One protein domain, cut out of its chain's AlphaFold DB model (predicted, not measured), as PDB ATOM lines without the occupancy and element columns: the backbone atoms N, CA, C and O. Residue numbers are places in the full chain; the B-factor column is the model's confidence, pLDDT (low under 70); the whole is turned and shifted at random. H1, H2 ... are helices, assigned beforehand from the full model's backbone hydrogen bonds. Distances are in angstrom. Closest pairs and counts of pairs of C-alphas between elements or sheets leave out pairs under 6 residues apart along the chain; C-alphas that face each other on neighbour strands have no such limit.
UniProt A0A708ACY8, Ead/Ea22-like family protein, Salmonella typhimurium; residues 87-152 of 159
ATOM      1  N   GLU A  87      -8.995  -8.742  50.924       95.69
ATOM      2  CA  GLU A  87      -8.263  -8.074  49.841       95.69
ATOM      3  C   GLU A  87      -6.867  -8.690  49.634       95.69
ATOM      4  O   GLU A  87      -6.459  -8.979  48.505       95.69
ATOM      5  N   ARG A  88      -6.141  -8.970  50.726       96.50
ATOM      6  CA  ARG A  88      -4.823  -9.624  50.673       96.50
ATOM      7  C   ARG A  88      -4.885 -11.045  50.119       96.50
ATOM      8  O   ARG A  88      -4.020 -11.418  49.331       96.50
ATOM      9  N   VAL A  89      -5.867 -11.841  50.547       96.94
ATOM     10  CA  VAL A  89      -6.056 -13.217  50.059       96.94
ATOM     11  C   VAL A  89      -6.405 -13.201  48.576       96.94
ATOM     12  O   VAL A  89      -5.794 -13.934  47.806       96.94
ATOM     13  N   THR A  90      -7.313 -12.318  48.163       96.81
ATOM     14  CA  THR A  90      -7.689 -12.152  46.754       96.81
ATOM     15  C   THR A  90      -6.471 -11.825  45.897       96.81
ATOM     16  O   THR A  90      -6.238 -12.476  44.880       96.81
ATOM     17  N   LYS A  91      -5.636 -10.878  46.342       95.94
ATOM     18  CA  LYS A  91      -4.390 -10.541  45.648       95.94
ATOM     19  C   LYS A  91      -3.441 -11.739  45.549       95.94
ATOM     20  O   LYS A  91      -2.957 -12.034  44.464       95.94
ATOM     21  N   LEU A  92      -3.213 -12.454  46.654       96.44
ATOM     22  CA  LEU A  92      -2.343 -13.634  46.671       96.44
ATOM     23  C   LEU A  92      -2.819 -14.702  45.675       96.44
ATOM     24  O   LEU A  92      -2.005 -15.276  44.959       96.44
ATOM     25  N   VAL A  93      -4.127 -14.961  45.623       96.56
ATOM     26  CA  VAL A  93      -4.720 -15.942  44.705       96.56
ATOM     27  C   VAL A  93      -4.520 -15.520  43.247       96.56
ATOM     28  O   VAL A  93      -4.148 -16.353  42.422       96.56
ATOM     29  N   LEU A  94      -4.709 -14.238  42.924       94.62
ATOM     30  CA  LEU A  94      -4.497 -13.711  41.570       94.62
ATOM     31  C   LEU A  94      -3.023 -13.772  41.138       94.62
ATOM     32  O   LEU A  94      -2.723 -14.223  40.028       94.62
ATOM     33  N   ASP A  95      -2.107 -13.372  42.020       95.12
ATOM     34  CA  ASP A  95      -0.661 -13.425  41.771       95.12
ATOM     35  C   ASP A  95      -0.203 -14.882  41.571       95.12
ATOM     36  O   ASP A  95       0.535 -15.200  40.635       95.12
ATOM     37  N   ASN A  96      -0.696 -15.798  42.410       95.00
ATOM     38  CA  ASN A  96      -0.402 -17.227  42.315       95.00
ATOM     39  C   ASN A  96      -0.962 -17.839  41.019       95.00
ATOM     40  O   ASN A  96      -0.244 -18.563  40.334       95.00
ATOM     41  N   SER A  97      -2.192 -17.490  40.632       93.81
ATOM     42  CA  SER A  97      -2.811 -17.929  39.373       93.81
ATOM     43  C   SER A  97      -2.000 -17.490  38.148       93.81
ATOM     44  O   SER A  97      -1.713 -18.295  37.263       93.81
ATOM     45  N   THR A  98      -1.525 -16.242  38.142       91.56
ATOM     46  CA  THR A  98      -0.674 -15.713  37.064       91.56
ATOM     47  C   THR A  98       0.671 -16.444  37.003       91.56
ATOM     48  O   THR A  98       1.176 -16.748  35.921       91.56
ATOM     49  N   SER A  99       1.244 -16.779  38.163       94.31
ATOM     50  CA  SER A  99       2.460 -17.592  38.237       94.31
ATOM     51  C   SER A  99       2.244 -19.004  37.683       94.31
ATOM     52  O   SER A  99       3.115 -19.507  36.970       94.31
ATOM     53  N   TRP A 100       1.113 -19.649  37.982       93.75
ATOM     54  CA  TRP A 100       0.795 -20.974  37.441       93.75
ATOM     55  C   TRP A 100       0.594 -20.949  35.931       93.75
ATOM     56  O   TRP A 100       1.154 -21.805  35.255       93.75
ATOM     57  N   ASP A 101      -0.123 -19.962  35.388       95.69
ATOM     58  CA  ASP A 101      -0.307 -19.810  33.937       95.69
ATOM     59  C   ASP A 101       1.043 -19.701  33.204       95.69
ATOM     60  O   ASP A 101       1.295 -20.388  32.212       95.69
ATOM     61  N   ALA A 102       1.976 -18.911  33.749       95.12
ATOM     62  CA  ALA A 102       3.322 -18.798  33.198       95.12
ATOM     63  C   ALA A 102       4.119 -20.114  33.278       95.12
ATOM     64  O   ALA A 102       4.890 -20.424  32.364       95.12
ATOM     65  N   LEU A 103       3.964 -20.888  34.358       95.31
ATOM     66  CA  LEU A 103       4.616 -22.192  34.509       95.31
ATOM     67  C   LEU A 103       4.022 -23.239  33.564       95.31
ATOM     68  O   LEU A 103       4.789 -23.966  32.939       95.31
ATOM     69  N   TYR A 104       2.699 -23.274  33.398       94.06
ATOM     70  CA  TYR A 104       2.033 -24.168  32.451       94.06
ATOM     71  C   TYR A 104       2.459 -23.882  31.013       94.06
ATOM     72  O   TYR A 104       2.860 -24.806  30.318       94.06
ATOM     73  N   LYS A 105       2.521 -22.613  30.596       95.75
ATOM     74  CA  LYS A 105       3.034 -22.246  29.263       95.75
ATOM     75  C   LYS A 105       4.476 -22.699  29.036       95.75
ATOM     76  O   LYS A 105       4.829 -23.144  27.947       95.75
ATOM     77  N   LYS A 106       5.335 -22.585  30.055       95.69
ATOM     78  CA  LYS A 106       6.719 -23.080  29.977       95.69
ATOM     79  C   LYS A 106       6.774 -24.602  29.903       95.69
ATOM     80  O   LYS A 106       7.612 -25.123  29.172       95.69
ATOM     81  N   LEU A 107       5.909 -25.288  30.648       95.00
ATOM     82  CA  LEU A 107       5.789 -26.740  30.617       95.00
ATOM     83  C   LEU A 107       5.341 -27.211  29.231       95.00
ATOM     84  O   LEU A 107       6.048 -28.005  28.629       95.00
ATOM     85  N   GLU A 108       4.265 -26.643  28.686       93.25
ATOM     86  CA  GLU A 108       3.764 -26.951  27.339       93.25
ATOM     87  C   GLU A 108       4.828 -26.688  26.262       93.25
ATOM     88  O   GLU A 108       5.049 -27.508  25.373       93.25
ATOM     89  N   ALA A 109       5.561 -25.574  26.358       94.88
ATOM     90  CA  ALA A 109       6.651 -25.278  25.431       94.88
ATOM     91  C   ALA A 109       7.819 -26.276  25.551       94.88
ATOM     92  O   ALA A 109       8.443 -26.624  24.546       94.88
ATOM     93  N   ALA A 110       8.150 -26.729  26.764       93.00
ATOM     94  CA  ALA A 110       9.182 -27.741  26.983       93.00
ATOM     95  C   ALA A 110       8.739 -29.116  26.459       93.00
ATOM     96  O   ALA A 110       9.512 -29.778  25.771       93.00
ATOM     97  N   GLU A 111       7.491 -29.494  26.719       90.88
ATOM     98  CA  GLU A 111       6.833 -30.694  26.203       90.88
ATOM     99  C   GLU A 111       6.849 -30.728  24.667       90.88
ATOM    100  O   GLU A 111       7.333 -31.694  24.074       90.88
ATOM    101  N   HIS A 112       6.454 -29.633  24.014       90.75
ATOM    102  CA  HIS A 112       6.517 -29.504  22.556       90.75
ATOM    103  C   HIS A 112       7.953 -29.634  22.023       90.75
ATOM    104  O   HIS A 112       8.196 -30.293  21.012       90.75
ATOM    105  N   ARG A 113       8.940 -29.017  22.686       93.75
ATOM    106  CA  ARG A 113      10.355 -29.138  22.285       93.75
ATOM    107  C   ARG A 113      10.867 -30.572  22.403       93.75
ATOM    108  O   ARG A 113      11.624 -31.004  21.538       93.75
ATOM    109  N   ILE A 114      10.467 -31.304  23.444       89.50
ATOM    110  CA  ILE A 114      10.827 -32.717  23.624       89.50
ATOM    111  C   ILE A 114      10.220 -33.568  22.504       89.50
ATOM    112  O   ILE A 114      10.934 -34.386  21.924       89.50
ATOM    113  N   ALA A 115       8.953 -33.337  22.146       87.62
ATOM    114  CA  ALA A 115       8.296 -34.038  21.043       87.62
ATOM    115  C   ALA A 115       9.008 -33.801  19.694       87.62
ATOM    116  O   ALA A 115       9.322 -34.752  18.976       87.62
ATOM    117  N   GLU A 116       9.360 -32.549  19.383       91.75
ATOM    118  CA  GLU A 116      10.111 -32.219  18.164       91.75
ATOM    119  C   GLU A 116      11.515 -32.844  18.154       91.75
ATOM    120  O   GLU A 116      11.922 -33.444  17.159       91.75
ATOM    121  N   HIS A 117      12.253 -32.778  19.269       91.75
ATOM    122  CA  HIS A 117      13.557 -33.438  19.374       91.75
ATOM    123  C   HIS A 117      13.448 -34.953  19.170       91.75
ATOM    124  O   HIS A 117      14.265 -35.530  18.456       91.75
ATOM    125  N   ARG A 118      12.420 -35.594  19.736       88.31
ATOM    126  CA  ARG A 118      12.164 -37.026  19.553       88.31
ATOM    127  C   ARG A 118      11.906 -37.369  18.087       88.31
ATOM    128  O   ARG A 118      12.473 -38.328  17.574       88.31
ATOM    129  N   LYS A 119      11.124 -36.552  17.377       90.31
ATOM    130  CA  LYS A 119      10.885 -36.717  15.936       90.31
ATOM    131  C   LYS A 119      12.174 -36.610  15.114       90.31
ATOM    132  O   LYS A 119      12.389 -37.416  14.203       90.31
ATOM    133  N   VAL A 120      13.039 -35.648  15.443       93.88
ATOM    134  CA  VAL A 120      14.352 -35.486  14.794       93.88
ATOM    135  C   VAL A 120      15.249 -36.693  15.070       93.88
ATOM    136  O   VAL A 120      15.818 -37.241  14.129       93.88
ATOM    137  N   LEU A 121      15.335 -37.150  16.322       92.06
ATOM    138  CA  LEU A 121      16.139 -38.315  16.704       92.06
ATOM    139  C   LEU A 121      15.655 -39.596  16.017       92.06
ATOM    140  O   LEU A 121      16.468 -40.300  15.431       92.06
ATOM    141  N   ASN A 122      14.343 -39.842  15.975       90.50
ATOM    142  CA  ASN A 122      13.772 -40.980  15.250       90.50
ATOM    143  C   ASN A 122      14.106 -40.932  13.751       90.50
ATOM    144  O   ASN A 122      14.440 -41.951  13.147       90.50
ATOM    145  N   SER A 123      14.055 -39.740  13.148       92.69
ATOM    146  CA  SER A 123      14.415 -39.551  11.739       92.69
ATOM    147  C   SER A 123      15.904 -39.820  11.496       92.69
ATOM    148  O   SER A 123      16.257 -40.486  10.524       92.69
ATOM    149  N   LEU A 124      16.780 -39.347  12.387       93.19
ATOM    150  CA  LEU A 124      18.222 -39.602  12.320       93.19
ATOM    151  C   LEU A 124      18.551 -41.083  12.520       93.19
ATOM    152  O   LEU A 124      19.339 -41.621  11.748       93.19
ATOM    153  N   ALA A 125      17.919 -41.752  13.485       90.75
ATOM    154  CA  ALA A 125      18.081 -43.186  13.713       90.75
ATOM    155  C   ALA A 125      17.645 -43.999  12.481       90.75
ATOM    156  O   ALA A 125      18.342 -44.917  12.058       90.75
ATOM    157  N   ALA A 126      16.537 -43.620  11.831       90.94
ATOM    158  CA  ALA A 126      16.093 -44.250  10.586       90.94
ATOM    159  C   ALA A 126      17.092 -44.062   9.427       90.94
ATOM    160  O   ALA A 126      17.324 -44.990   8.650       90.94
ATOM    161  N   VAL A 127      17.705 -42.879   9.306       94.81
ATOM    162  CA  VAL A 127      18.767 -42.629   8.317       94.81
ATOM    163  C   VAL A 127      20.021 -43.437   8.656       94.81
ATOM    164  O   VAL A 127      20.576 -44.084   7.773       94.81
ATOM    165  N   ALA A 128      20.453 -43.450   9.916       92.00
ATOM    166  CA  ALA A 128      21.641 -44.176  10.352       92.00
ATOM    167  C   ALA A 128      21.506 -45.686  10.110       92.00
ATOM    168  O   ALA A 128      22.382 -46.258   9.467       92.00
ATOM    169  N   ARG A 129      20.365 -46.297  10.470       91.44
ATOM    170  CA  ARG A 129      20.042 -47.702  10.146       91.44
ATOM    171  C   ARG A 129      20.174 -48.031   8.658       91.44
ATOM    172  O   ARG A 129      20.486 -49.159   8.297       91.44
ATOM    173  N   ARG A 130      19.912 -47.062   7.774       94.56
ATOM    174  CA  ARG A 130      19.976 -47.261   6.320       94.56
ATOM    175  C   ARG A 130      21.401 -47.237   5.764       94.56
ATOM    176  O   ARG A 130      21.639 -47.853   4.727       94.56
ATOM    177  N   TYR A 131      22.308 -46.482   6.380       93.81
ATOM    178  CA  TYR A 131      23.610 -46.160   5.787       93.81
ATOM    179  C   TYR A 131      24.819 -46.620   6.606       93.81
ATOM    180  O   TYR A 131      25.909 -46.679   6.041       93.81
ATOM    181  N   LEU A 132      24.658 -46.938   7.893       92.75
ATOM    182  CA  LEU A 132      25.730 -47.441   8.749       92.75
ATOM    183  C   LEU A 132      25.725 -48.983   8.738       92.75
ATOM    184  O   LEU A 132      24.744 -49.577   9.190       92.75
ATOM    185  N   PRO A 133      26.783 -49.641   8.228       90.38
ATOM    186  CA  PRO A 133      26.970 -51.081   8.405       90.38
ATOM    187  C   PRO A 133      27.068 -51.417   9.894       90.38
ATOM    188  O   PRO A 133      27.591 -50.613  10.660       90.38
ATOM    189  N   ASP A 134      26.561 -52.582  10.291       91.00
ATOM    190  CA  ASP A 134      26.639 -53.086  11.670       91.00
ATOM    191  C   ASP A 134      25.986 -52.155  12.720       91.00
ATOM    192  O   ASP A 134      26.307 -52.214  13.904       91.00
ATOM    193  N   TYR A 135      25.023 -51.311  12.305       90.94
ATOM    194  CA  TYR A 135      24.282 -50.382  13.181       90.94
ATOM    195  C   TYR A 135      23.757 -51.071  14.449       90.94
ATOM    196  O   TYR A 135      23.932 -50.557  15.552       90.94
ATOM    197  N   ASP A 136      23.149 -52.249  14.285       88.94
ATOM    198  CA  ASP A 136      22.548 -52.999  15.386       88.94
ATOM    199  C   ASP A 136      23.593 -53.679  16.295       88.94
ATOM    200  O   ASP A 136      23.243 -54.149  17.377       88.94
ATOM    201  N   GLU A 137      24.868 -53.720  15.902       91.25
ATOM    202  CA  GLU A 137      25.945 -54.357  16.670       91.25
ATOM    203  C   GLU A 137      26.659 -53.381  17.620       91.25
ATOM    204  O   GLU A 137      27.414 -53.809  18.495       91.25
ATOM    205  N   HIS A 138      26.407 -52.073  17.492       90.81
ATOM    206  CA  HIS A 138      26.998 -51.048  18.349       90.81
ATOM    207  C   HIS A 138      26.241 -50.911  19.687       90.81
ATOM    208  O   HIS A 138      25.089 -50.459  19.698       90.81
ATOM    209  N   PRO A 139      26.871 -51.213  20.839       91.75
ATOM    210  CA  PRO A 139      26.205 -51.171  22.143       91.75
ATOM    211  C   PRO A 139      25.657 -49.788  22.523       91.75
ATOM    212  O   PRO A 139      24.597 -49.686  23.135       91.75
ATOM    213  N   GLU A 140      26.349 -48.708  22.150       91.00
ATOM    214  CA  GLU A 140      25.914 -47.337  22.431       91.00
ATOM    215  C   GLU A 140      24.673 -46.941  21.620       91.00
ATOM    216  O   GLU A 140      23.848 -46.158  22.095       91.00
ATOM    217  N   ILE A 141      24.531 -47.490  20.408       91.12
ATOM    218  CA  ILE A 141      23.373 -47.260  19.538       91.12
ATOM    219  C   ILE A 141      22.151 -47.989  20.097       91.12
ATOM    220  O   ILE A 141      21.094 -47.376  20.234       91.12
ATOM    221  N   GLN A 142      22.316 -49.251  20.504       90.56
ATOM    222  CA  GLN A 142      21.256 -50.023  21.160       90.56
ATOM    223  C   GLN A 142      20.765 -49.326  22.434       90.56
ATOM    224  O   GLN A 142      19.565 -49.126  22.607       90.56
ATOM    225  N   ALA A 143      21.684 -48.841  23.278       92.12
ATOM    226  CA  ALA A 143      21.321 -48.087  24.477       92.12
ATOM    227  C   ALA A 143      20.543 -46.791  24.161       92.12
ATOM    228  O   ALA A 143      19.633 -46.414  24.900       92.12
ATOM    229  N   ALA A 144      20.879 -46.094  23.070       90.12
ATOM    230  CA  ALA A 144      20.176 -44.881  22.654       90.12
ATOM    231  C   ALA A 144      18.773 -45.168  22.084       90.12
ATOM    232  O   ALA A 144      17.833 -44.434  22.397       90.12
ATOM    233  N   ASP A 145      18.619 -46.228  21.289       89.19
ATOM    234  CA  ASP A 145      17.323 -46.670  20.761       89.19
ATOM    235  C   ASP A 145      16.395 -47.153  21.892       89.19
ATOM    236  O   ASP A 145      15.233 -46.751  21.950       89.19
ATOM    237  N   GLU A 146      16.912 -47.917  22.860       89.44
ATOM    238  CA  GLU A 146      16.160 -48.317  24.057       89.44
ATOM    239  C   GLU A 146      15.681 -47.104  24.870       89.44
ATOM    240  O   GLU A 146      14.536 -47.063  25.334       89.44
ATOM    241  N   LEU A 147      16.525 -46.076  25.019       88.19
ATOM    242  CA  LEU A 147      16.140 -44.832  25.685       88.19
ATOM    243  C   LEU A 147      15.042 -44.085  24.914       88.19
ATOM    244  O   LEU A 147      14.092 -43.608  25.539       88.19
ATOM    245  N   LEU A 148      15.129 -44.012  23.582       85.00
ATOM    246  CA  LEU A 148      14.104 -43.398  22.728       85.00
ATOM    247  C   LEU A 148      12.749 -44.115  22.826       85.00
ATOM    248  O   LEU A 148      11.712 -43.448  22.902       85.00
ATOM    249  N   GLU A 149      12.758 -45.448  22.874       83.81
ATOM    250  CA  GLU A 149      11.558 -46.271  23.051       83.81
ATOM    251  C   GLU A 149      10.992 -46.164  24.473       83.81
ATOM    252  O   GLU A 149       9.788 -46.004  24.658       83.81
ATOM    253  N   SER A 150      11.833 -46.146  25.510       82.31
ATOM    254  CA  SER A 150      11.361 -45.959  26.892       82.31
ATOM    255  C   SER A 150      10.716 -44.581  27.111       82.31
ATOM    256  O   SER A 150       9.706 -44.458  27.810       82.31
ATOM    257  N   ALA A 151      11.238 -43.548  26.443       74.38
ATOM    258  CA  ALA A 151      10.675 -42.204  26.451       74.38
ATOM    259  C   ALA A 151       9.334 -42.119  25.693       74.38
ATOM    260  O   ALA A 151       8.569 -41.183  25.929       74.38
ATOM    261  N   ALA A 152       9.002 -43.101  24.844       66.00
ATOM    262  CA  ALA A 152       7.722 -43.187  24.140       66.00
ATOM    263  C   ALA A 152       6.516 -43.389  25.063       66.00
ATOM    264  O   ALA A 152       5.408 -42.970  24.730       66.00
TER     265      ALA A 152
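What this domain is: This is residues 87 to 152 of the 159 residues of the protein "Ead/Ea22-like family protein" of Salmonella typhimurium (UniProt A0A708ACY8). One very long helix, H1, makes the length of a rod, and a much shorter helix, H2, folds back beside its last part as an uneven helical hairpin. Residues 87 to 113 of H1 stick out free of the rest. The printed part has 66 residues with two named helices, H1 then H2, and no named strand; the class is all helix. It is extended, with a radius of gyration of the C-alphas of 20.7 A, and spans 69 by 17 by 13 A.

Where its parts are: H1 runs from Glu 87, C-alpha at (-8.263, -8.074, 49.841), to Tyr 131, C-alpha at (23.610, -46.160, 5.787), 66.4 A. H2, residues 139 to 152, ends with C-alpha 152 at (7.722, -43.187, 24.140).

How they stand to each other: H1 and H2 form a helical hairpin, running opposite ways at a steep tilt of 42 degrees. They only just touch, with 3 pairs of C-alphas within 8 A, through residues 118 to 125 of H1 and 145 to 148 of H2; the closest C-alphas, of Arg 118 and Leu 148, are 7.4 A apart. In H1 and H2 every O i to N i+4 pair is within hydrogen-bond range.

The domain as a whole: The C-alphas farthest apart, of Glu 87 and Pro 133, are 69.3 A apart. The printed part has no cut, and the link from H1 to H2 is short, with 7 residues. Mean pLDDT of the printed part is 91.6; residue 152 is under 70.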